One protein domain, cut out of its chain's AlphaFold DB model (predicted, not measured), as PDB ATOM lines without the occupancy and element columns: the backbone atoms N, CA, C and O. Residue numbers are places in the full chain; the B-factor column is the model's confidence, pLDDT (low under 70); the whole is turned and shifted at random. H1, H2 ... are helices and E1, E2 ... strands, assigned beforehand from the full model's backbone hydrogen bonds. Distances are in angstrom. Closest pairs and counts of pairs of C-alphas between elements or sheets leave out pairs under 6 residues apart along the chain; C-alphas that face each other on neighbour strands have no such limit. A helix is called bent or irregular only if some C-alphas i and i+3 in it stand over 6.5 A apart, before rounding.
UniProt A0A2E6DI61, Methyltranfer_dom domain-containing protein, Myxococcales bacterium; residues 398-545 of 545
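AT A GLANCE: This is residues 398 to 545 of the 545 residues of the protein "Methyltranfer_dom domain-containing protein" of Myxococcales bacterium (UniProt A0A2E6DI61). A small, strongly twisted sheet of E1, E3 and E2 lies between two helical groups, H1 to H4 on one side and the crossed pair H5 and H6 on the other. H4 crosses E1, H1 and H3 meet nearly at right angles beside it, and H2 lies farther out; loops 427 to 432 and 509 to 518 stick out at opposite ends. The printed part has 148 residues, with six named helices and three named strands in the order E1 H1 H2 H3 H4 E2 H5 H6 E3; the class is mostly helix. The sheet, in the order E1 E3 E2, is antiparallel. The whole is only just compact, close to loose, with a radius of gyration of the C-alphas of 17.6 A and spans of 53 by 39 by 25 A.

HOW THE PARTS SIT: E1, residues 405 to 409, is antiparallel to E3, residues 538 to 543, with N 405 and O 541 2.8 A apart, within hydrogen-bond range. E3 is also antiparallel to E2, residues 492 to 494, with N 493 and O 542 at 2.8 A. H4, residues 470 to 482, is on the sheet at a height of 7.3 A and runs across the strands, at 66 degrees to E1 on the local plane; the closest C-alphas of H4 and E1, of Gly 476 and Pro 409, are 5.4 A apart. H1, residues 414 to 425, touches H4 with residues 417 to 421 alone, at a steep tilt of 61 degrees, the same way; the closest C-alphas, of Phe 417 and Leu 477, are 7.7 A apart. H1 touches H3, residues 462 to 468, with residues 415 to 419 alone, only just about perpendicular at 72 degrees; the closest C-alphas, of Leu 416 and Pro 462, are 4.6 A apart. H2, residues 437 to 447, is close to H3 but not clearly touching; the closest C-alphas, of Ile 441 and Phe 463, are 7.0 A apart. H6, residues 521 to 532, only grazes the sheet. It touches H5, residues 497 to 509, only just about perpendicular at 72 degrees, with residues 524 to 528 alone; the closest C-alphas, of Val 504 and Trp 528, are 6.1 A apart. Every O i to N i+4 pair is within hydrogen-bond range in H3, H4, H5 and H6, against 5 of 8 in H1 and 5 of 7 in H2.

IN THESE COORDINATES: E1 begins at C-alpha 405, (173.705, 145.727, 164.762). H1 and H2 are only just irregular: C-alphas 416 and 419 are 6.8 A apart, and 443 and 446 are 6.9 A apart. H4 measures 19.0 A, H5 18.2 A and E3 15.5 A from first to last C-alpha; E3 ends at C-alpha 543, (176.557, 151.083, 170.701).

THE WHOLE: The farthest C-alphas, of Asn 429 and Thr 512, are 56.8 A apart. The printed part has no cut; the links H1 to H2, H2 to H3 and H5 to H6 are long. The pLDDT is under 70 at residues 428 to 432, 448 to 455, 482 to 485 and 545.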
ATOM      1  N   PRO A 398     191.042 142.244 168.071       78.25
ATOM      2  CA  PRO A 398     191.305 141.945 169.455       78.25
ATOM      3  C   PRO A 398     190.127 141.151 170.033       78.25
ATOM      4  O   PRO A 398     188.988 141.224 169.573       78.25
ATOM      5  N   GLN A 399     190.412 140.367 171.063       73.25
ATOM      6  CA  GLN A 399     189.397 139.530 171.687       73.25
ATOM      7  C   GLN A 399     188.295 140.367 172.327       73.25
ATOM      8  O   GLN A 399     188.583 141.401 172.928       73.25
ATOM      9  N   PHE A 400     187.057 139.875 172.237       73.38
ATOM     10  CA  PHE A 400     185.855 140.534 172.763       73.38
ATOM     11  C   PHE A 400     185.559 141.902 172.133       73.38
ATOM     12  O   PHE A 400     184.994 142.784 172.777       73.38
ATOM     13  N   PHE A 401     185.928 142.057 170.863       82.50
ATOM     14  CA  PHE A 401     185.437 143.120 169.996       82.50
ATOM     15  C   PHE A 401     184.323 142.589 169.097       82.50
ATOM     16  O   PHE A 401     184.282 141.395 168.768       82.50
ATOM     17  N   CYS A 402     183.439 143.486 168.680       82.94
ATOM     18  CA  CYS A 402     182.371 143.183 167.737       82.94
ATOM     19  C   CYS A 402     182.005 144.401 166.887       82.94
ATOM     20  O   CYS A 402     182.450 145.516 167.151       82.94
ATOM     21  N   ALA A 403     181.186 144.156 165.873       86.69
ATOM     22  CA  ALA A 403     180.366 145.173 165.227       86.69
ATOM     23  C   ALA A 403     179.079 145.398 166.052       86.69
ATOM     24  O   ALA A 403     178.701 144.520 166.838       86.69
ATOM     25  N   ALA A 404     178.415 146.538 165.894       87.44
ATOM     26  CA  ALA A 404     177.044 146.756 166.342       87.44
ATOM     27  C   ALA A 404     176.042 146.352 165.245       87.44
ATOM     28  O   ALA A 404     176.368 146.217 164.069       87.44
ATOM     29  N   GLY A 405     174.800 146.102 165.652       89.62
ATOM     30  CA  GLY A 405     173.705 145.727 164.762       89.62
ATOM     31  C   GLY A 405     172.912 144.514 165.244       89.62
ATOM     32  O   GLY A 405     173.330 143.763 166.124       89.62
ATOM     33  N   GLU A 406     171.747 144.310 164.626       90.38
ATOM     34  CA  GLU A 406     170.783 143.251 164.976       90.38
ATOM     35  C   GLU A 406     171.361 141.832 164.812       90.38
ATOM     36  O   GLU A 406     171.036 140.916 165.563       90.38
ATOM     37  N   ASN A 407     172.235 141.652 163.819       92.38
ATOM     38  CA  ASN A 407     172.850 140.374 163.455       92.38
ATOM     39  C   ASN A 407     174.371 140.390 163.671       92.38
ATOM     40  O   ASN A 407     175.102 139.712 162.945       92.38
ATOM     41  N   ALA A 408     174.867 141.188 164.618       91.81
ATOM     42  CA  ALA A 408     176.299 141.303 164.850       91.81
ATOM     43  C   ALA A 408     176.912 139.944 165.239       91.81
ATOM     44  O   ALA A 408     176.323 139.207 166.040       91.81
ATOM     45  N   PRO A 409     178.096 139.578 164.709       92.88
ATOM     46  CA  PRO A 409     178.817 138.400 165.172       92.88
ATOM     47  C   PRO A 409     179.008 138.421 166.686       92.88
ATOM     48  O   PRO A 409     179.488 139.405 167.249       92.88
ATOM     49  N   ASN A 410     178.650 137.322 167.349       93.25
ATOM     50  CA  ASN A 410     178.836 137.194 168.786       93.25
ATOM     51  C   ASN A 410     180.339 137.328 169.123       93.25
ATOM     52  O   ASN A 410     181.124 136.542 168.586       93.25
ATOM     53  N   PRO A 411     180.747 138.217 170.056       91.75
ATOM     54  CA  PRO A 411     182.121 138.326 170.558       91.75
ATOM     55  C   PRO A 411     182.797 136.989 170.913       91.75
ATOM     56  O   PRO A 411     184.007 136.819 170.758       91.75
ATOM     57  N   PHE A 412     182.016 136.012 171.385       92.81
ATOM     58  CA  PHE A 412     182.483 134.661 171.700       92.81
ATOM     59  C   PHE A 412     182.920 133.856 170.457       92.81
ATOM     60  O   PHE A 412     183.738 132.935 170.550       92.81
ATOM     61  N   TYR A 413     182.401 134.207 169.284       92.12
ATOM     62  CA  TYR A 413     182.623 133.551 167.996       92.12
ATOM     63  C   TYR A 413     183.257 134.460 166.938       92.12
ATOM     64  O   TYR A 413     183.433 134.024 165.808       92.12
ATOM     65  N   THR A 414     183.671 135.681 167.287       88.19
ATOM     66  CA  THR A 414     184.249 136.653 166.345       88.19
ATOM     67  C   THR A 414     185.393 136.087 165.493       88.19
ATOM     68  O   THR A 414     185.441 136.333 164.292       88.19
ATOM     69  N   HIS A 415     186.275 135.261 166.065       89.38
ATOM     70  CA  HIS A 415     187.366 134.608 165.323       89.38
ATOM     71  C   HIS A 415     186.877 133.693 164.190       89.38
ATOM     72  O   HIS A 415     187.580 133.552 163.194       89.38
ATOM     73  N   LEU A 416     185.664 133.131 164.287       91.12
ATOM     74  CA  LEU A 416     185.077 132.330 163.212       91.12
ATOM     75  C   LEU A 416     184.782 133.174 161.967       91.12
ATOM     76  O   LEU A 416     184.693 132.631 160.870       91.12
ATOM     77  N   PHE A 417     184.656 134.497 162.118       90.94
ATOM     78  CA  PHE A 417     184.396 135.416 161.014       90.94
ATOM     79  C   PHE A 417     185.675 135.976 160.362       90.94
ATOM     80  O   PHE A 417     185.615 136.561 159.275       90.94
ATOM     81  N   GLU A 418     186.843 135.766 160.975       88.94
ATOM     82  CA  GLU A 418     188.114 136.333 160.508       88.94
ATOM     83  C   GLU A 418     188.537 135.778 159.146       88.94
ATOM     84  O   GLU A 418     189.099 136.516 158.342       88.94
ATOM     85  N   ALA A 419     188.214 134.518 158.834       89.25
ATOM     86  CA  ALA A 419     188.523 133.923 157.530       89.25
ATOM     87  C   ALA A 419     187.868 134.683 156.368       89.25
ATOM     88  O   ALA A 419     188.493 134.960 155.340       89.25
ATOM     89  N   TYR A 420     186.611 135.082 156.549       88.31
ATOM     90  CA  TYR A 420     185.865 135.838 155.546       88.31
ATOM     91  C   TYR A 420     186.317 137.294 155.488       88.31
ATOM     92  O   TYR A 420     186.395 137.866 154.399       88.31
ATOM     93  N   ARG A 421     186.626 137.891 156.648       85.06
ATOM     94  CA  ARG A 421     187.172 139.247 156.729       85.06
ATOM     95  C   ARG A 421     188.503 139.322 155.995       85.06
ATOM     96  O   ARG A 421     188.630 140.166 155.115       85.06
ATOM     97  N   PHE A 422     189.432 138.408 156.281       85.06
ATOM     98  CA  PHE A 422     190.722 138.285 155.603       85.06
ATOM     99  C   PHE A 422     190.563 138.289 154.082       85.06
ATOM    100  O   PHE A 422     191.217 139.072 153.408       85.06
ATOM    101  N   ASN A 423     189.626 137.503 153.545       79.44
ATOM    102  CA  ASN A 423     189.351 137.476 152.110       79.44
ATOM    103  C   ASN A 423     188.868 138.826 151.540       79.44
ATOM    104  O   ASN A 423     189.159 139.133 150.390       79.44
ATOM    105  N   LYS A 424     188.117 139.622 152.314       79.19
ATOM    106  CA  LYS A 424     187.634 140.948 151.885       79.19
ATOM    107  C   LYS A 424     188.719 142.024 151.949       79.19
ATOM    108  O   LYS A 424     188.725 142.916 151.111       79.19
ATOM    109  N   ILE A 425     189.582 141.970 152.963       79.31
ATOM    110  CA  ILE A 425     190.605 143.000 153.213       79.31
ATOM    111  C   ILE A 425     191.959 142.670 152.572       79.31
ATOM    112  O   ILE A 425     192.877 143.483 152.635       79.31
ATOM    113  N   TRP A 426     192.105 141.481 151.980       78.81
ATOM    114  CA  TRP A 426     193.315 141.087 151.269       78.81
ATOM    115  C   TRP A 426     193.544 141.999 150.050       78.81
ATOM    116  O   TRP A 426     192.667 142.064 149.186       78.81
ATOM    117  N   PRO A 427     194.693 142.694 149.933       72.62
ATOM    118  CA  PRO A 427     194.891 143.647 148.844       72.62
ATOM    119  C   PRO A 427     194.985 142.979 147.459       72.62
ATOM    120  O   PRO A 427     195.688 141.984 147.274       72.62
ATOM    121  N   ASP A 428     194.358 143.584 146.447       67.06
ATOM    122  CA  ASP A 428     194.359 143.077 145.060       67.06
ATOM    123  C   ASP A 428     195.749 143.066 144.394       67.06
ATOM    124  O   ASP A 428     195.969 142.364 143.405       67.06
ATOM    125  N   ASN A 429     196.691 143.860 144.912       60.06
ATOM    126  CA  ASN A 429     198.040 144.029 144.366       60.06
ATOM    127  C   ASN A 429     199.070 143.025 144.914       60.06
ATOM    128  O   ASN A 429     200.256 143.151 144.609       60.06
ATOM    129  N   GLN A 430     198.642 142.056 145.726       69.88
ATOM    130  CA  GLN A 430     199.538 141.040 146.269       69.88
ATOM    131  C   GLN A 430     199.963 140.037 145.194       69.88
ATOM    132  O   GLN A 430     199.223 139.720 144.260       69.88
ATOM    133  N   SER A 431     201.164 139.484 145.366       62.88
ATOM    134  CA  SER A 431     201.718 138.442 144.489       62.88
ATOM    135  C   SER A 431     200.860 137.166 144.445       62.88
ATOM    136  O   SER A 431     200.950 136.384 143.496       62.88
ATOM    137  N   THR A 432     199.992 136.975 145.441       66.69
ATOM    138  CA  THR A 432     199.126 135.808 145.612       66.69
ATOM    139  C   THR A 432     197.662 136.222 145.728       66.69
ATOM    140  O   THR A 432     197.309 137.023 146.596       66.69
ATOM    141  N   LYS A 433     196.793 135.636 144.895       73.31
ATOM    142  CA  LYS A 433     195.343 135.864 144.949       73.31
ATOM    143  C   LYS A 433     194.664 134.846 145.860       73.31
ATOM    144  O   LYS A 433     194.833 133.644 145.668       73.31
ATOM    145  N   VAL A 434     193.871 135.328 146.814       80.69
ATOM    146  CA  VAL A 434     192.953 134.486 147.594       80.69
ATOM    147  C   VAL A 434     191.718 134.197 146.719       80.69
ATOM    148  O   VAL A 434     191.150 135.140 146.164       80.69
ATOM    149  N   PRO A 435     191.302 132.929 146.531       85.00
ATOM    150  CA  PRO A 435     190.110 132.602 145.746       85.00
ATOM    151  C   PRO A 435     188.834 133.179 146.361       85.00
ATOM    152  O   PRO A 435     188.771 133.429 147.561       85.00
ATOM    153  N   ALA A 436     187.763 133.309 145.577       86.81
ATOM    154  CA  ALA A 436     186.468 133.707 146.130       86.81
ATOM    155  C   ALA A 436     185.972 132.693 147.182       86.81
ATOM    156  O   ALA A 436     186.258 131.499 147.092       86.81
ATOM    157  N   LEU A 437     185.171 133.148 148.151       84.00
ATOM    158  CA  LEU A 437     184.707 132.326 149.276       84.00
ATOM    159  C   LEU A 437     184.124 130.966 148.845       84.00
ATOM    160  O   LEU A 437     184.534 129.923 149.346       84.00
ATOM    161  N   GLY A 438     183.198 130.961 147.882       85.94
ATOM    162  CA  GLY A 438     182.566 129.724 147.412       85.94
ATOM    163  C   GLY A 438     183.550 128.731 146.781       85.94
ATOM    164  O   GLY A 438     183.309 127.528 146.801       85.94
ATOM    165  N   GLU A 439     184.666 129.217 146.243       90.00
ATOM    166  CA  GLU A 439     185.747 128.378 145.739       90.00
ATOM    167  C   GLU A 439     186.622 127.850 146.879       90.00
ATOM    168  O   GLU A 439     186.889 126.651 146.915       90.00
ATOM    169  N   GLN A 440     186.981 128.690 147.854       88.62
ATOM    170  CA  GLN A 440     187.721 128.256 149.045       88.62
ATOM    171  C   GLN A 440     187.010 127.088 149.747       88.62
ATOM    172  O   GLN A 440     187.633 126.060 150.010       88.62
ATOM    173  N   ILE A 441     185.692 127.191 149.966       87.06
ATOM    174  CA  ILE A 441     184.891 126.126 150.592       87.06
ATOM    175  C   ILE A 441     184.937 124.822 149.782       87.06
ATOM    176  O   ILE A 441     185.135 123.749 150.352       87.06
ATOM    177  N   LYS A 442     184.813 124.888 148.449       89.44
ATOM    178  CA  LYS A 442     184.906 123.696 147.585       89.44
ATOM    179  C   LYS A 442     186.272 123.026 147.672       89.44
ATOM    180  O   LYS A 442     186.346 121.804 147.718       89.44
ATOM    181  N   ARG A 443     187.346 123.817 147.701       89.56
ATOM    182  CA  ARG A 443     188.723 123.303 147.773       89.56
ATOM    183  C   ARG A 443     189.033 122.667 149.127       89.56
ATOM    184  O   ARG A 443     189.809 121.719 149.185       89.56
ATOM    185  N   TRP A 444     188.398 123.145 150.194       87.19
ATOM    186  CA  TRP A 444     188.503 122.561 151.530       87.19
ATOM    187  C   TRP A 444     187.682 121.279 151.714       87.19
ATOM    188  O   TRP A 444     188.098 120.411 152.474       87.19
ATOM    189  N   GLN A 445     186.564 121.120 150.999       85.75
ATOM    190  CA  GLN A 445     185.634 119.994 151.159       85.75
ATOM    191  C   GLN A 445     186.281 118.589 151.154       85.75
ATOM    192  O   GLN A 445     185.883 117.774 151.982       85.75
ATOM    193  N   PRO A 446     187.281 118.263 150.309       86.62
ATOM    194  CA  PRO A 446     187.935 116.948 150.331       86.62
ATOM    195  C   PRO A 446     188.835 116.702 151.551       86.62
ATOM    196  O   PRO A 446     189.255 115.572 151.780       86.62
ATOM    197  N   TYR A 447     189.171 117.756 152.296       80.81
ATOM    198  CA  TYR A 447     190.061 117.732 153.461       80.81
ATOM    199  C   TYR A 447     189.317 118.089 154.754       80.81
ATOM    200  O   TYR A 447     189.947 118.356 155.770       80.81
ATOM    201  N   ALA A 448     187.984 118.102 154.686       69.44
ATOM    202  CA  ALA A 448     187.056 118.471 155.746       69.44
ATOM    203  C   ALA A 448     186.838 117.382 156.811       69.44
ATOM    204  O   ALA A 448     185.993 117.566 157.683       69.44
ATOM    205  N   ASP A 449     187.534 116.243 156.720       62.97
ATOM    206  CA  ASP A 449     187.349 115.128 157.655       62.97
ATOM    207  C   ASP A 449     187.684 115.594 159.081       62.97
ATOM    208  O   ASP A 449     188.715 116.240 159.297       62.97
ATOM    209  N   PRO A 450     186.769 115.391 160.038       51.34
ATOM    210  CA  PRO A 450     186.340 116.485 160.883       51.34
ATOM    211  C   PRO A 450     187.381 116.774 161.959       51.34
ATOM    212  O   PRO A 450     187.726 115.914 162.767       51.34
ATOM    213  N   LEU A 451     187.815 118.032 162.046       53.34
ATOM    214  CA  LEU A 451     188.440 118.558 163.266       53.34
ATOM    215  C   LEU A 451     187.412 118.740 164.404       53.34
ATOM    216  O   LEU A 451     187.741 119.282 165.457       53.34
ATOM    217  N   GLU A 452     186.168 118.301 164.200       62.56
ATOM    218  CA  GLU A 452     185.018 118.588 165.046       62.56
ATOM    219  C   GLU A 452     184.175 117.320 165.239       62.56
ATOM    220  O   GLU A 452     183.433 116.906 164.352       62.56
ATOM    221  N   ASP A 453     184.263 116.699 166.415       57.84
ATOM    222  CA  ASP A 453     183.242 115.737 166.835       57.84
ATOM    223  C   ASP A 453     181.913 116.504 167.039       57.84
ATOM    224  O   ASP A 453     181.931 117.637 167.520       57.84
ATOM    225  N   GLU A 454     180.769 115.915 166.663       56.50
ATOM    226  CA  GLU A 454     179.435 116.536 166.453       56.50
ATOM    227  C   GLU A 454     178.750 117.236 167.670       56.50
ATOM    228  O   GLU A 454     177.538 117.137 167.856       56.50
ATOM    229  N   VAL A 455     179.465 117.972 168.529       65.75
ATOM    230  CA  VAL A 455     178.951 118.466 169.828       65.75
ATOM    231  C   VAL A 455     178.893 120.004 169.933       65.75
ATOM    232  O   VAL A 455     178.610 120.541 171.004       65.75
ATOM    233  N   HIS A 456     179.105 120.755 168.843       76.38
ATOM    234  CA  HIS A 456     179.123 122.230 168.868       76.38
ATOM    235  C   HIS A 456     177.988 122.879 168.050       76.38
ATOM    236  O   HIS A 456     177.764 122.479 166.911       76.38
ATOM    237  N   PRO A 457     177.297 123.926 168.563       76.06
ATOM    238  CA  PRO A 457     176.132 124.522 167.883       76.06
ATOM    239  C   PRO A 457     176.397 125.096 166.480       76.06
ATOM    240  O   PRO A 457     175.501 125.102 165.630       76.06
ATOM    241  N   PHE A 458     177.615 125.596 166.250       77.00
ATOM    242  CA  PHE A 458     178.010 126.320 165.037       77.00
ATOM    243  C   PHE A 458     179.339 125.837 164.455       77.00
ATOM    244  O   PHE A 458     179.805 126.436 163.503       77.00
ATOM    245  N   GLY A 459     179.965 124.804 165.015       76.88
ATOM    246  CA  GLY A 459     181.331 124.385 164.685       76.88
ATOM    247  C   GLY A 459     182.437 125.103 165.473       76.88
ATOM    248  O   GLY A 459     182.176 126.043 166.232       76.88
ATOM    249  N   LEU A 460     183.669 124.607 165.342       80.38
ATOM    250  CA  LEU A 460     184.885 125.133 165.981       80.38
ATOM    251  C   LEU A 460     185.742 125.961 165.023       80.38
ATOM    252  O   LEU A 460     186.506 126.792 165.489       80.38
ATOM    253  N   THR A 461     185.597 125.758 163.718       88.56
ATOM    254  CA  THR A 461     186.382 126.405 162.662       88.56
ATOM    255  C   THR A 461     185.482 127.230 161.738       88.56
ATOM    256  O   THR A 461     184.316 126.871 161.554       88.56
ATOM    257  N   PRO A 462     185.988 128.293 161.074       90.75
ATOM    258  CA  PRO A 462     185.199 129.028 160.082       90.75
ATOM    259  C   PRO A 462     184.599 128.122 159.009       90.75
ATOM    260  O   PRO A 462     183.441 128.287 158.628       90.75
ATOM    261  N   PHE A 463     185.377 127.140 158.544       89.25
ATOM    262  CA  PHE A 463     184.923 126.178 157.552       89.25
ATOM    263  C   PHE A 463     183.754 125.322 158.065       89.25
ATOM    264  O   PHE A 463     182.721 125.247 157.394       89.25
ATOM    265  N   GLY A 464     183.885 124.729 159.259       87.00
ATOM    266  CA  GLY A 464     182.820 123.946 159.893       87.00
ATOM    267  C   GLY A 464     181.548 124.771 160.093       87.00
ATOM    268  O   GLY A 464     180.445 124.328 159.758       87.00
ATOM    269  N   THR A 465     181.694 126.033 160.507       90.19
ATOM    270  CA  THR A 465     180.573 126.969 160.651       90.19
ATOM    271  C   THR A 465     179.872 127.283 159.342       90.19
ATOM    272  O   THR A 465     178.637 127.259 159.298       90.19
ATOM    273  N   GLN A 466     180.620 127.524 158.262       89.88
ATOM    274  CA  GLN A 466     180.029 127.763 156.945       89.88
ATOM    275  C   GLN A 466     179.201 126.572 156.469       89.88
ATOM    276  O   GLN A 466     178.143 126.765 155.870       89.88
ATOM    277  N   GLN A 467     179.687 125.350 156.701       85.25
ATOM    278  CA  GLN A 467     178.984 124.137 156.293       85.25
ATOM    279  C   GLN A 467     177.714 123.917 157.114       85.25
ATOM    280  O   GLN A 467     176.666 123.605 156.550       85.25
ATOM    281  N   ALA A 468     177.794 124.104 158.432       86.06
ATOM    282  CA  ALA A 468     176.678 123.839 159.327       86.06
ATOM    283  C   ALA A 468     175.577 124.908 159.242       86.06
ATOM    284  O   ALA A 468     174.393 124.582 159.364       86.06
ATOM    285  N   LYS A 469     175.946 126.191 159.100       91.62
ATOM    286  CA  LYS A 469     175.034 127.341 159.267       91.62
ATOM    287  C   LYS A 469     175.292 128.469 158.254       91.62
ATOM    288  O   LYS A 469     175.470 129.622 158.659       91.62
ATOM    289  N   PRO A 470     175.241 128.191 156.939       91.62
ATOM    290  CA  PRO A 470     175.585 129.169 155.904       91.62
ATOM    291  C   PRO A 470     174.731 130.447 155.959       91.62
ATOM    292  O   PRO A 470     175.247 131.537 155.725       91.62
ATOM    293  N   GLU A 471     173.445 130.338 156.310       94.75
ATOM    294  CA  GLU A 471     172.536 131.490 156.406       94.75
ATOM    295  C   GLU A 471     172.900 132.448 157.548       94.75
ATOM    296  O   GLU A 471     172.801 133.663 157.393       94.75
ATOM    297  N   LEU A 472     173.336 131.921 158.699       94.56
ATOM    298  CA  LEU A 472     173.762 132.760 159.823       94.56
ATOM    299  C   LEU A 472     175.101 133.429 159.525       94.56
ATOM    300  O   LEU A 472     175.279 134.603 159.837       94.56
ATOM    301  N   VAL A 473     176.027 132.713 158.881       93.75
ATOM    302  CA  VAL A 473     177.286 133.324 158.445       93.75
ATOM    303  C   VAL A 473     177.009 134.475 157.479       93.75
ATOM    304  O   VAL A 473     177.545 135.560 157.680       93.75
ATOM    305  N   ALA A 474     176.128 134.284 156.490       93.06
ATOM    306  CA  ALA A 474     175.768 135.334 155.536       93.06
ATOM    307  C   ALA A 474     175.266 136.612 156.232       93.06
ATOM    308  O   ALA A 474     175.808 137.685 155.977       93.06
ATOM    309  N   LYS A 475     174.325 136.487 157.179       93.81
ATOM    310  CA  LYS A 475     173.809 137.625 157.962       93.81
ATOM    311  C   LYS A 475     174.895 138.347 158.759       93.81
ATOM    312  O   LYS A 475     174.946 139.571 158.760       93.81
ATOM    313  N   GLY A 476     175.786 137.604 159.417       92.38
ATOM    314  CA  GLY A 476     176.905 138.216 160.138       92.38
ATOM    315  C   GLY A 476     177.840 138.986 159.200       92.38
ATOM    316  O   GLY A 476     178.288 140.080 159.527       92.38
ATOM    317  N   LEU A 477     178.102 138.454 158.000       90.25
ATOM    318  CA  LEU A 477     178.968 139.096 157.005       90.25
ATOM    319  C   LEU A 477     178.376 140.352 156.360       90.25
ATOM    320  O   LEU A 477     179.165 141.148 155.839       90.25
ATOM    321  N   GLU A 478     177.050 140.508 156.362       90.00
ATOM    322  CA  GLU A 478     176.362 141.742 155.957       90.00
ATOM    323  C   GLU A 478     176.693 142.866 156.943       90.00
ATOM    324  O   GLU A 478     177.219 143.895 156.529       90.00
ATOM    325  N   VAL A 479     176.549 142.614 158.250       87.62
ATOM    326  CA  VAL A 479     176.909 143.584 159.301       87.62
ATOM    327  C   VAL A 479     178.385 143.988 159.201       87.62
ATOM    328  O   VAL A 479     178.719 145.169 159.195       87.62
ATOM    329  N   LEU A 480     179.284 143.012 159.019       84.50
ATOM    330  CA  LEU A 480     180.720 143.288 158.870       84.50
ATOM    331  C   LEU A 480     181.102 143.984 157.552       84.50
ATOM    332  O   LEU A 480     182.255 144.376 157.382       84.50
ATOM    333  N   ALA A 481     180.202 144.042 156.566       76.94
ATOM    334  CA  ALA A 481     180.432 144.800 155.338       76.94
ATOM    335  C   ALA A 481     180.099 146.287 155.518       76.94
ATOM    336  O   ALA A 481     180.713 147.124 154.859       76.94
ATOM    337  N   GLU A 482     179.126 146.586 156.377       66.31
ATOM    338  CA  GLU A 482     178.602 147.930 156.615       66.31
ATOM    339  C   GLU A 482     179.422 148.689 157.667       66.31
ATOM    340  O   GLU A 482     179.695 149.876 157.493       66.31
ATOM    341  N   GLU A 483     179.897 148.001 158.710       61.53
ATOM    342  CA  GLU A 483     180.758 148.576 159.745       61.53
ATOM    343  C   GLU A 483     182.230 148.187 159.567       61.53
ATOM    344  O   GLU A 483     182.607 147.015 159.624       61.53
ATOM    345  N   GLN A 484     183.101 149.189 159.409       60.62
ATOM    346  CA  GLN A 484     184.559 148.990 159.423       60.62
ATOM    347  C   GLN A 484     185.164 149.091 160.834       60.62
ATOM    348  O   GLN A 484     186.294 148.645 161.052       60.62
ATOM    349  N   SER A 485     184.444 149.685 161.790       64.12
ATOM    350  CA  SER A 485     184.915 149.937 163.154       64.12
ATOM    351  C   SER A 485     184.531 148.803 164.098       64.12
ATOM    352  O   SER A 485     183.369 148.438 164.210       64.12
ATOM    353  N   SER A 486     185.516 148.270 164.817       77.56
ATOM    354  CA  SER A 486     185.288 147.307 165.893       77.56
ATOM    355  C   SER A 486     185.056 148.034 167.220       77.56
ATOM    356  O   SER A 486     185.934 148.789 167.646       77.56
ATOM    357  N   LEU A 487     183.942 147.759 167.895       83.00
ATOM    358  CA  LEU A 487     183.606 148.311 169.205       83.00
ATOM    359  C   LEU A 487     184.188 147.435 170.329       83.00
ATOM    360  O   LEU A 487     184.020 146.208 170.302       83.00
ATOM    361  N   PRO A 488     184.873 148.014 171.332       87.94
ATOM    362  CA  PRO A 488     185.259 147.279 172.528       87.94
ATOM    363  C   PRO A 488     184.035 147.000 173.411       87.94
ATOM    364  O   PRO A 488     183.081 147.771 173.462       87.94
ATOM    365  N   ILE A 489     184.097 145.936 174.211       86.50
ATOM    366  CA  ILE A 489     182.999 145.535 175.109       86.50
ATOM    367  C   ILE A 489     182.559 146.574 176.142       86.50
ATOM    368  O   ILE A 489     181.425 146.558 176.621       86.50
ATOM    369  N   SER A 490     183.438 147.509 176.490       88.06
ATOM    370  CA  SER A 490     183.085 148.642 177.342       88.06
ATOM    371  C   SER A 490     182.067 149.580 176.693       88.06
ATOM    372  O   SER A 490     181.328 150.244 177.426       88.06
ATOM    373  N   GLU A 491     182.019 149.617 175.362       88.31
ATOM    374  CA  GLU A 491     181.291 150.585 174.540       88.31
ATOM    375  C   GLU A 491     180.021 150.016 173.903       88.31
ATOM    376  O   GLU A 491     179.294 150.776 173.283       88.31
ATOM    377  N   PHE A 492     179.677 148.738 174.098       88.81
ATOM    378  CA  PHE A 492     178.393 148.203 173.629       88.81
ATOM    379  C   PHE A 492     177.484 147.721 174.766       88.81
ATOM    380  O   PHE A 492     177.920 147.509 175.905       88.81
ATOM    381  N   ARG A 493     176.191 147.573 174.458       89.25
ATOM    382  CA  ARG A 493     175.160 146.998 175.331       89.25
ATOM    383  C   ARG A 493     174.563 145.751 174.704       89.25
ATOM    384  O   ARG A 493     174.394 145.660 173.489       89.25
ATOM    385  N   LEU A 494     174.225 144.798 175.564       91.19
ATOM    386  CA  LEU A 494     173.413 143.647 175.192       91.19
ATOM    387  C   LEU A 494     171.931 143.973 175.417       91.19
ATOM    388  O   LEU A 494     171.576 144.649 176.379       91.19
ATOM    389  N   GLN A 495     171.040 143.426 174.594       91.00
ATOM    390  CA  GLN A 495     169.603 143.476 174.884       91.00
ATOM    391  C   GLN A 495     169.303 142.788 176.233       91.00
ATOM    392  O   GLN A 495     169.843 141.714 176.484       91.00
ATOM    393  N   ASP A 496     168.454 143.368 177.087       93.50
ATOM    394  CA  ASP A 496     168.115 142.828 178.422       93.50
ATOM    395  C   ASP A 496     169.337 142.541 179.331       93.50
ATOM    396  O   ASP A 496     169.535 141.436 179.839       93.50
ATOM    397  N   GLU A 497     170.201 143.542 179.552       93.62
ATOM    398  CA  GLU A 497     171.379 143.374 180.428       93.62
ATOM    399  C   GLU A 497     171.008 142.978 181.859       93.62
ATOM    400  O   GLU A 497     171.728 142.207 182.488       93.62
ATOM    401  N   ALA A 498     169.885 143.482 182.377       95.25
ATOM    402  CA  ALA A 498     169.458 143.196 183.740       95.25
ATOM    403  C   ALA A 498     169.194 141.696 183.940       95.25
ATOM    404  O   ALA A 498     169.743 141.113 184.877       95.25
ATOM    405  N   GLY A 499     168.429 141.062 183.043       97.31
ATOM    406  CA  GLY A 499     168.186 139.618 183.081       97.31
ATOM    407  C   GLY A 499     169.480 138.814 182.942       97.31
ATOM    408  O   GLY A 499     169.776 137.949 183.769       97.31
ATOM    409  N   LYS A 500     170.320 139.181 181.969       96.56
ATOM    410  CA  LYS A 500     171.623 138.539 181.728       96.56
ATOM    411  C   LYS A 500     172.565 138.637 182.932       96.56
ATOM    412  O   LYS A 500     173.279 137.686 183.252       96.56
ATOM    413  N   PHE A 501     172.568 139.761 183.644       97.19
ATOM    414  CA  PHE A 501     173.383 139.926 184.849       97.19
ATOM    415  C   PHE A 501     172.859 139.082 186.016       97.19
ATOM    416  O   PHE A 501     173.668 138.575 186.796       97.19
ATOM    417  N   GLU A 502     171.544 138.879 186.134       97.62
ATOM    418  CA  GLU A 502     170.978 137.950 187.120       97.62
ATOM    419  C   GLU A 502     171.362 136.489 186.832       97.62
ATOM    420  O   GLU A 502     171.706 135.763 187.767       97.62
ATOM    421  N   GLU A 503     171.421 136.065 185.564       97.19
ATOM    422  CA  GLU A 503     171.937 134.735 185.191       97.19
ATOM    423  C   GLU A 503     173.389 134.539 185.656       97.19
ATOM    424  O   GLU A 503     173.724 133.524 186.279       97.19
ATOM    425  N   VAL A 504     174.248 135.542 185.427       97.38
ATOM    426  CA  VAL A 504     175.642 135.519 185.900       97.38
ATOM    427  C   VAL A 504     175.701 135.457 187.425       97.38
ATOM    428  O   VAL A 504     176.430 134.630 187.967       97.38
ATOM    429  N   LYS A 505     174.917 136.265 188.148       96.31
ATOM    430  CA  LYS A 505     174.864 136.201 189.621       96.31
ATOM    431  C   LYS A 505     174.426 134.822 190.113       96.31
ATOM    432  O   LYS A 505     175.031 134.296 191.045       96.31
ATOM    433  N   GLY A 506     173.429 134.213 189.470       96.19
ATOM    434  CA  GLY A 506     172.994 132.847 189.756       96.19
ATOM    435  C   GLY A 506     174.128 131.832 189.596       96.19
ATOM    436  O   GLY A 506     174.361 131.011 190.485       96.19
ATOM    437  N   PHE A 507     174.899 131.933 188.509       96.19
ATOM    438  CA  PHE A 507     176.083 131.099 188.293       96.19
ATOM    439  C   PHE A 507     177.153 131.296 189.368       96.19
ATOM    440  O   PHE A 507     177.662 130.312 189.910       96.19
ATOM    441  N   LEU A 508     177.481 132.548 189.701       95.19
ATOM    442  CA  LEU A 508     178.483 132.882 190.715       95.19
ATOM    443  C   LEU A 508     178.082 132.348 192.101       95.19
ATOM    444  O   LEU A 508     178.907 131.750 192.789       95.19
ATOM    445  N   ASN A 509     176.806 132.478 192.477       93.00
ATOM    446  CA  ASN A 509     176.274 131.980 193.752       93.00
ATOM    447  C   ASN A 509     176.373 130.451 193.887       93.00
ATOM    448  O   ASN A 509     176.563 129.939 194.990       93.00
ATOM    449  N   ASN A 510     176.297 129.719 192.771       92.69
ATOM    450  CA  ASN A 510     176.444 128.263 192.748       92.69
ATOM    451  C   ASN A 510     177.908 127.791 192.864       92.69
ATOM    452  O   ASN A 510     178.152 126.600 193.061       92.69
ATOM    453  N   HIS A 511     178.887 128.699 192.786       91.69
ATOM    454  CA  HIS A 511     180.314 128.386 192.836       91.69
ATOM    455  C   HIS A 511     180.996 129.032 194.050       91.69
ATOM    456  O   HIS A 511     181.755 129.992 193.945       91.69
ATOM    457  N   THR A 512     180.791 128.446 195.228       81.94
ATOM    458  CA  THR A 512     181.343 128.947 196.505       81.94
ATOM    459  C   THR A 512     182.875 128.911 196.604       81.94
ATOM    460  O   THR A 512     183.446 129.497 197.520       81.94
ATOM    461  N   SER A 513     183.556 128.230 195.676       80.75
ATOM    462  CA  SER A 513     185.020 128.181 195.577       80.75
ATOM    463  C   SER A 513     185.629 129.356 194.807       80.75
ATOM    464  O   SER A 513     186.858 129.426 194.691       80.75
ATOM    465  N   LEU A 514     184.799 130.258 194.269       88.75
ATOM    466  CA  LEU A 514     185.266 131.435 193.553       88.75
ATOM    467  C   LEU A 514     185.941 132.443 194.496       88.75
ATOM    468  O   LEU A 514     185.494 132.641 195.630       88.75
ATOM    469  N   PRO A 515     186.999 133.121 194.028       85.38
ATOM    470  CA  PRO A 515     187.567 134.275 194.711       85.38
ATOM    471  C   PRO A 515     186.509 135.355 194.982       85.38
ATOM    472  O   PRO A 515     185.701 135.691 194.117       85.38
ATOM    473  N   THR A 516     186.523 135.935 196.182       82.12
ATOM    474  CA  THR A 516     185.627 137.046 196.525       82.12
ATOM    475  C   THR A 516     186.083 138.324 195.824       82.12
ATOM    476  O   THR A 516     187.174 138.826 196.100       82.12
ATOM    477  N   LYS A 517     185.248 138.866 194.932       88.56
ATOM    478  CA  LYS A 517     185.517 140.092 194.168       88.56
ATOM    479  C   LYS A 517     184.204 140.776 193.767       88.56
ATOM    480  O   LYS A 517     183.192 140.112 193.566       88.56
ATOM    481  N   SER A 518     184.228 142.104 193.651       90.31
ATOM    482  CA  SER A 518     183.164 142.885 193.009       90.31
ATOM    483  C   SER A 518     183.390 142.960 191.499       90.31
ATOM    484  O   SER A 518     184.508 143.247 191.070       90.31
ATOM    485  N   PHE A 519     182.332 142.776 190.714       94.44
ATOM    486  CA  PHE A 519     182.385 142.844 189.255       94.44
ATOM    487  C   PHE A 519     181.839 144.181 188.755       94.44
ATOM    488  O   PHE A 519     180.813 144.667 189.234       94.44
ATOM    489  N   THR A 520     182.528 144.772 187.787       95.00
ATOM    490  CA  THR A 520     182.021 145.900 186.996       95.00
ATOM    491  C   THR A 520     180.945 145.428 186.016       95.00
ATOM    492  O   THR A 520     180.853 144.242 185.704       95.00
ATOM    493  N   GLU A 521     180.144 146.343 185.464       94.00
ATOM    494  CA  GLU A 521     179.172 145.970 184.424       94.00
ATOM    495  C   GLU A 521     179.842 145.363 183.183       94.00
ATOM    496  O   GLU A 521     179.301 144.451 182.570       94.00
ATOM    497  N   THR A 522     181.021 145.860 182.799       93.69
ATOM    498  CA  THR A 522     181.788 145.310 181.671       93.69
ATOM    499  C   THR A 522     182.197 143.866 181.945       93.69
ATOM    500  O   THR A 522     182.015 143.008 181.088       93.69
ATOM    501  N   GLU A 523     182.654 143.565 183.162       95.19
ATOM    502  CA  GLU A 523     182.958 142.189 183.567       95.19
ATOM    503  C   GLU A 523     181.705 141.307 183.600       95.19
ATOM    504  O   GLU A 523     181.778 140.153 183.192       95.19
ATOM    505  N   PHE A 524     180.546 141.829 184.018       95.88
ATOM    506  CA  PHE A 524     179.285 141.087 183.921       95.88
ATOM    507  C   PHE A 524     178.911 140.755 182.468       95.88
ATOM    508  O   PHE A 524     178.519 139.618 182.197       95.88
ATOM    509  N   ARG A 525     179.075 141.695 181.524       94.94
ATOM    510  CA  ARG A 525     178.865 141.443 180.082       94.94
ATOM    511  C   ARG A 525     179.809 140.365 179.562       94.94
ATOM    512  O   ARG A 525     179.364 139.425 178.909       94.94
ATOM    513  N   GLU A 526     181.098 140.474 179.878       95.19
ATOM    514  CA  GLU A 526     182.109 139.493 179.473       95.19
ATOM    515  C   GLU A 526     181.818 138.097 180.034       95.19
ATOM    516  O   GLU A 526     181.863 137.117 179.291       95.19
ATOM    517  N   LEU A 527     181.464 138.002 181.321       96.69
ATOM    518  CA  LEU A 527     181.064 136.741 181.944       96.69
ATOM    519  C   LEU A 527     179.845 136.141 181.251       96.69
ATOM    520  O   LEU A 527     179.849 134.946 180.965       96.69
ATOM    521  N   TRP A 528     178.824 136.947 180.946       97.25
ATOM    522  CA  TRP A 528     177.642 136.432 180.263       97.25
ATOM    523  C   TRP A 528     177.979 135.899 178.866       97.25
ATOM    524  O   TRP A 528     177.576 134.793 178.506       97.25
ATOM    525  N   LEU A 529     178.796 136.628 178.102       95.88
ATOM    526  CA  LEU A 529     179.254 136.173 176.790       95.88
ATOM    527  C   LEU A 529     180.023 134.852 176.884       95.88
ATOM    528  O   LEU A 529     179.762 133.930 176.113       95.88
ATOM    529  N   LEU A 530     180.930 134.737 177.851       96.56
ATOM    530  CA  LEU A 530     181.773 133.559 178.039       96.56
ATOM    531  C   LEU A 530     181.029 132.325 178.555       96.56
ATOM    532  O   LEU A 530     181.470 131.215 178.265       96.56
ATOM    533  N   LEU A 531     179.953 132.510 179.324       96.94
ATOM    534  CA  LEU A 531     179.233 131.427 180.006       96.94
ATOM    535  C   LEU A 531     177.929 131.022 179.306       96.94
ATOM    536  O   LEU A 531     177.546 129.854 179.359       96.94
ATOM    537  N   PHE A 532     177.233 131.972 178.677       97.00
ATOM    538  CA  PHE A 532     175.839 131.787 178.260       97.00
ATOM    539  C   PHE A 532     175.567 132.112 176.796       97.00
ATOM    540  O   PHE A 532     174.590 131.613 176.251       97.00
ATOM    541  N   SER A 533     176.420 132.889 176.124       95.25
ATOM    542  CA  SER A 533     176.151 133.278 174.730       95.25
ATOM    543  C   SER A 533     176.505 132.213 173.685       95.25
ATOM    544  O   SER A 533     176.132 132.350 172.522       95.25
ATOM    545  N   TYR A 534     177.195 131.137 174.077       93.75
ATOM    546  CA  TYR A 534     177.632 130.063 173.178       93.75
ATOM    547  C   TYR A 534     176.517 129.395 172.329       93.75
ATOM    548  O   TYR A 534     176.842 128.856 171.272       93.75
ATOM    549  N   PRO A 535     175.214 129.412 172.685       93.81
ATOM    550  CA  PRO A 535     174.148 128.923 171.810       93.81
ATOM    551  C   PRO A 535     173.765 129.893 170.688       93.81
ATOM    552  O   PRO A 535     172.846 129.581 169.936       93.81
ATOM    553  N   HIS A 536     174.423 131.053 170.570       94.31
ATOM    554  CA  HIS A 536     174.117 132.090 169.584       94.31
ATOM    555  C   HIS A 536     175.368 132.498 168.789       94.31
ATOM    556  O   HIS A 536     176.333 133.003 169.356       94.31
ATOM    557  N   LEU A 537     175.357 132.309 167.464       94.06
ATOM    558  CA  LEU A 537     176.455 132.743 166.585       94.06
ATOM    559  C   LEU A 537     176.450 134.262 166.379       94.06
ATOM    560  O   LEU A 537     177.506 134.872 166.235       94.06
ATOM    561  N   LEU A 538     175.255 134.850 166.377       94.56
ATOM    562  CA  LEU A 538     174.998 136.277 166.218       94.56
ATOM    563  C   LEU A 538     174.212 136.784 167.429       94.56
ATOM    564  O   LEU A 538     173.448 136.019 168.025       94.56
ATOM    565  N   LEU A 539     174.382 138.055 167.774       93.50
ATOM    566  CA  LEU A 539     173.669 138.732 168.853       93.50
ATOM    567  C   LEU A 539     173.235 140.134 168.401       93.50
ATOM    568  O   LEU A 539     173.985 140.774 167.667       93.50
ATOM    569  N   PRO A 540     172.090 140.644 168.888       91.50
ATOM    570  CA  PRO A 540     171.770 142.059 168.765       91.50
ATOM    571  C   PRO A 540     172.675 142.866 169.705       91.50
ATOM    572  O   PRO A 540     172.698 142.622 170.921       91.50
ATOM    573  N   ILE A 541     173.441 143.798 169.135       89.69
ATOM    574  CA  ILE A 541     174.418 144.625 169.852       89.69
ATOM    575  C   ILE A 541     174.168 146.102 169.546       89.69
ATOM    576  O   ILE A 541     174.115 146.500 168.385       89.69
ATOM    577  N   GLU A 542     174.048 146.915 170.595       87.31
ATOM    578  CA  GLU A 542     173.846 148.366 170.500       87.31
ATOM    579  C   GLU A 542     175.105 149.116 170.954       87.31
ATOM    580  O   GLU A 542     175.706 148.756 171.969       87.31
ATOM    581  N   GLU A 543     175.488 150.183 170.254       84.50
ATOM    582  CA  GLU A 543     176.557 151.083 170.701       84.50
ATOM    583  C   GLU A 543     176.083 151.940 171.889       84.50
ATOM    584  O   GLU A 543     174.945 152.419 171.937       84.50
ATOM    585  N   LYS A 544     176.950 152.139 172.884       79.69
ATOM    586  CA  LYS A 544     176.714 153.101 173.960       79.69
ATOM    587  C   LYS A 544     176.912 154.504 173.393       79.69
ATOM    588  O   LYS A 544     178.047 154.915 173.182       79.69
ATOM    589  N   GLY A 545     175.800 155.202 173.172       63.22
ATOM    590  CA  GLY A 545     175.798 156.619 172.795       63.22
ATOM    591  C   GLY A 545     176.419 157.553 173.826       63.22
ATOM    592  O   GLY A 545     176.577 157.143 175.005       63.22
TER     593      GLY A 545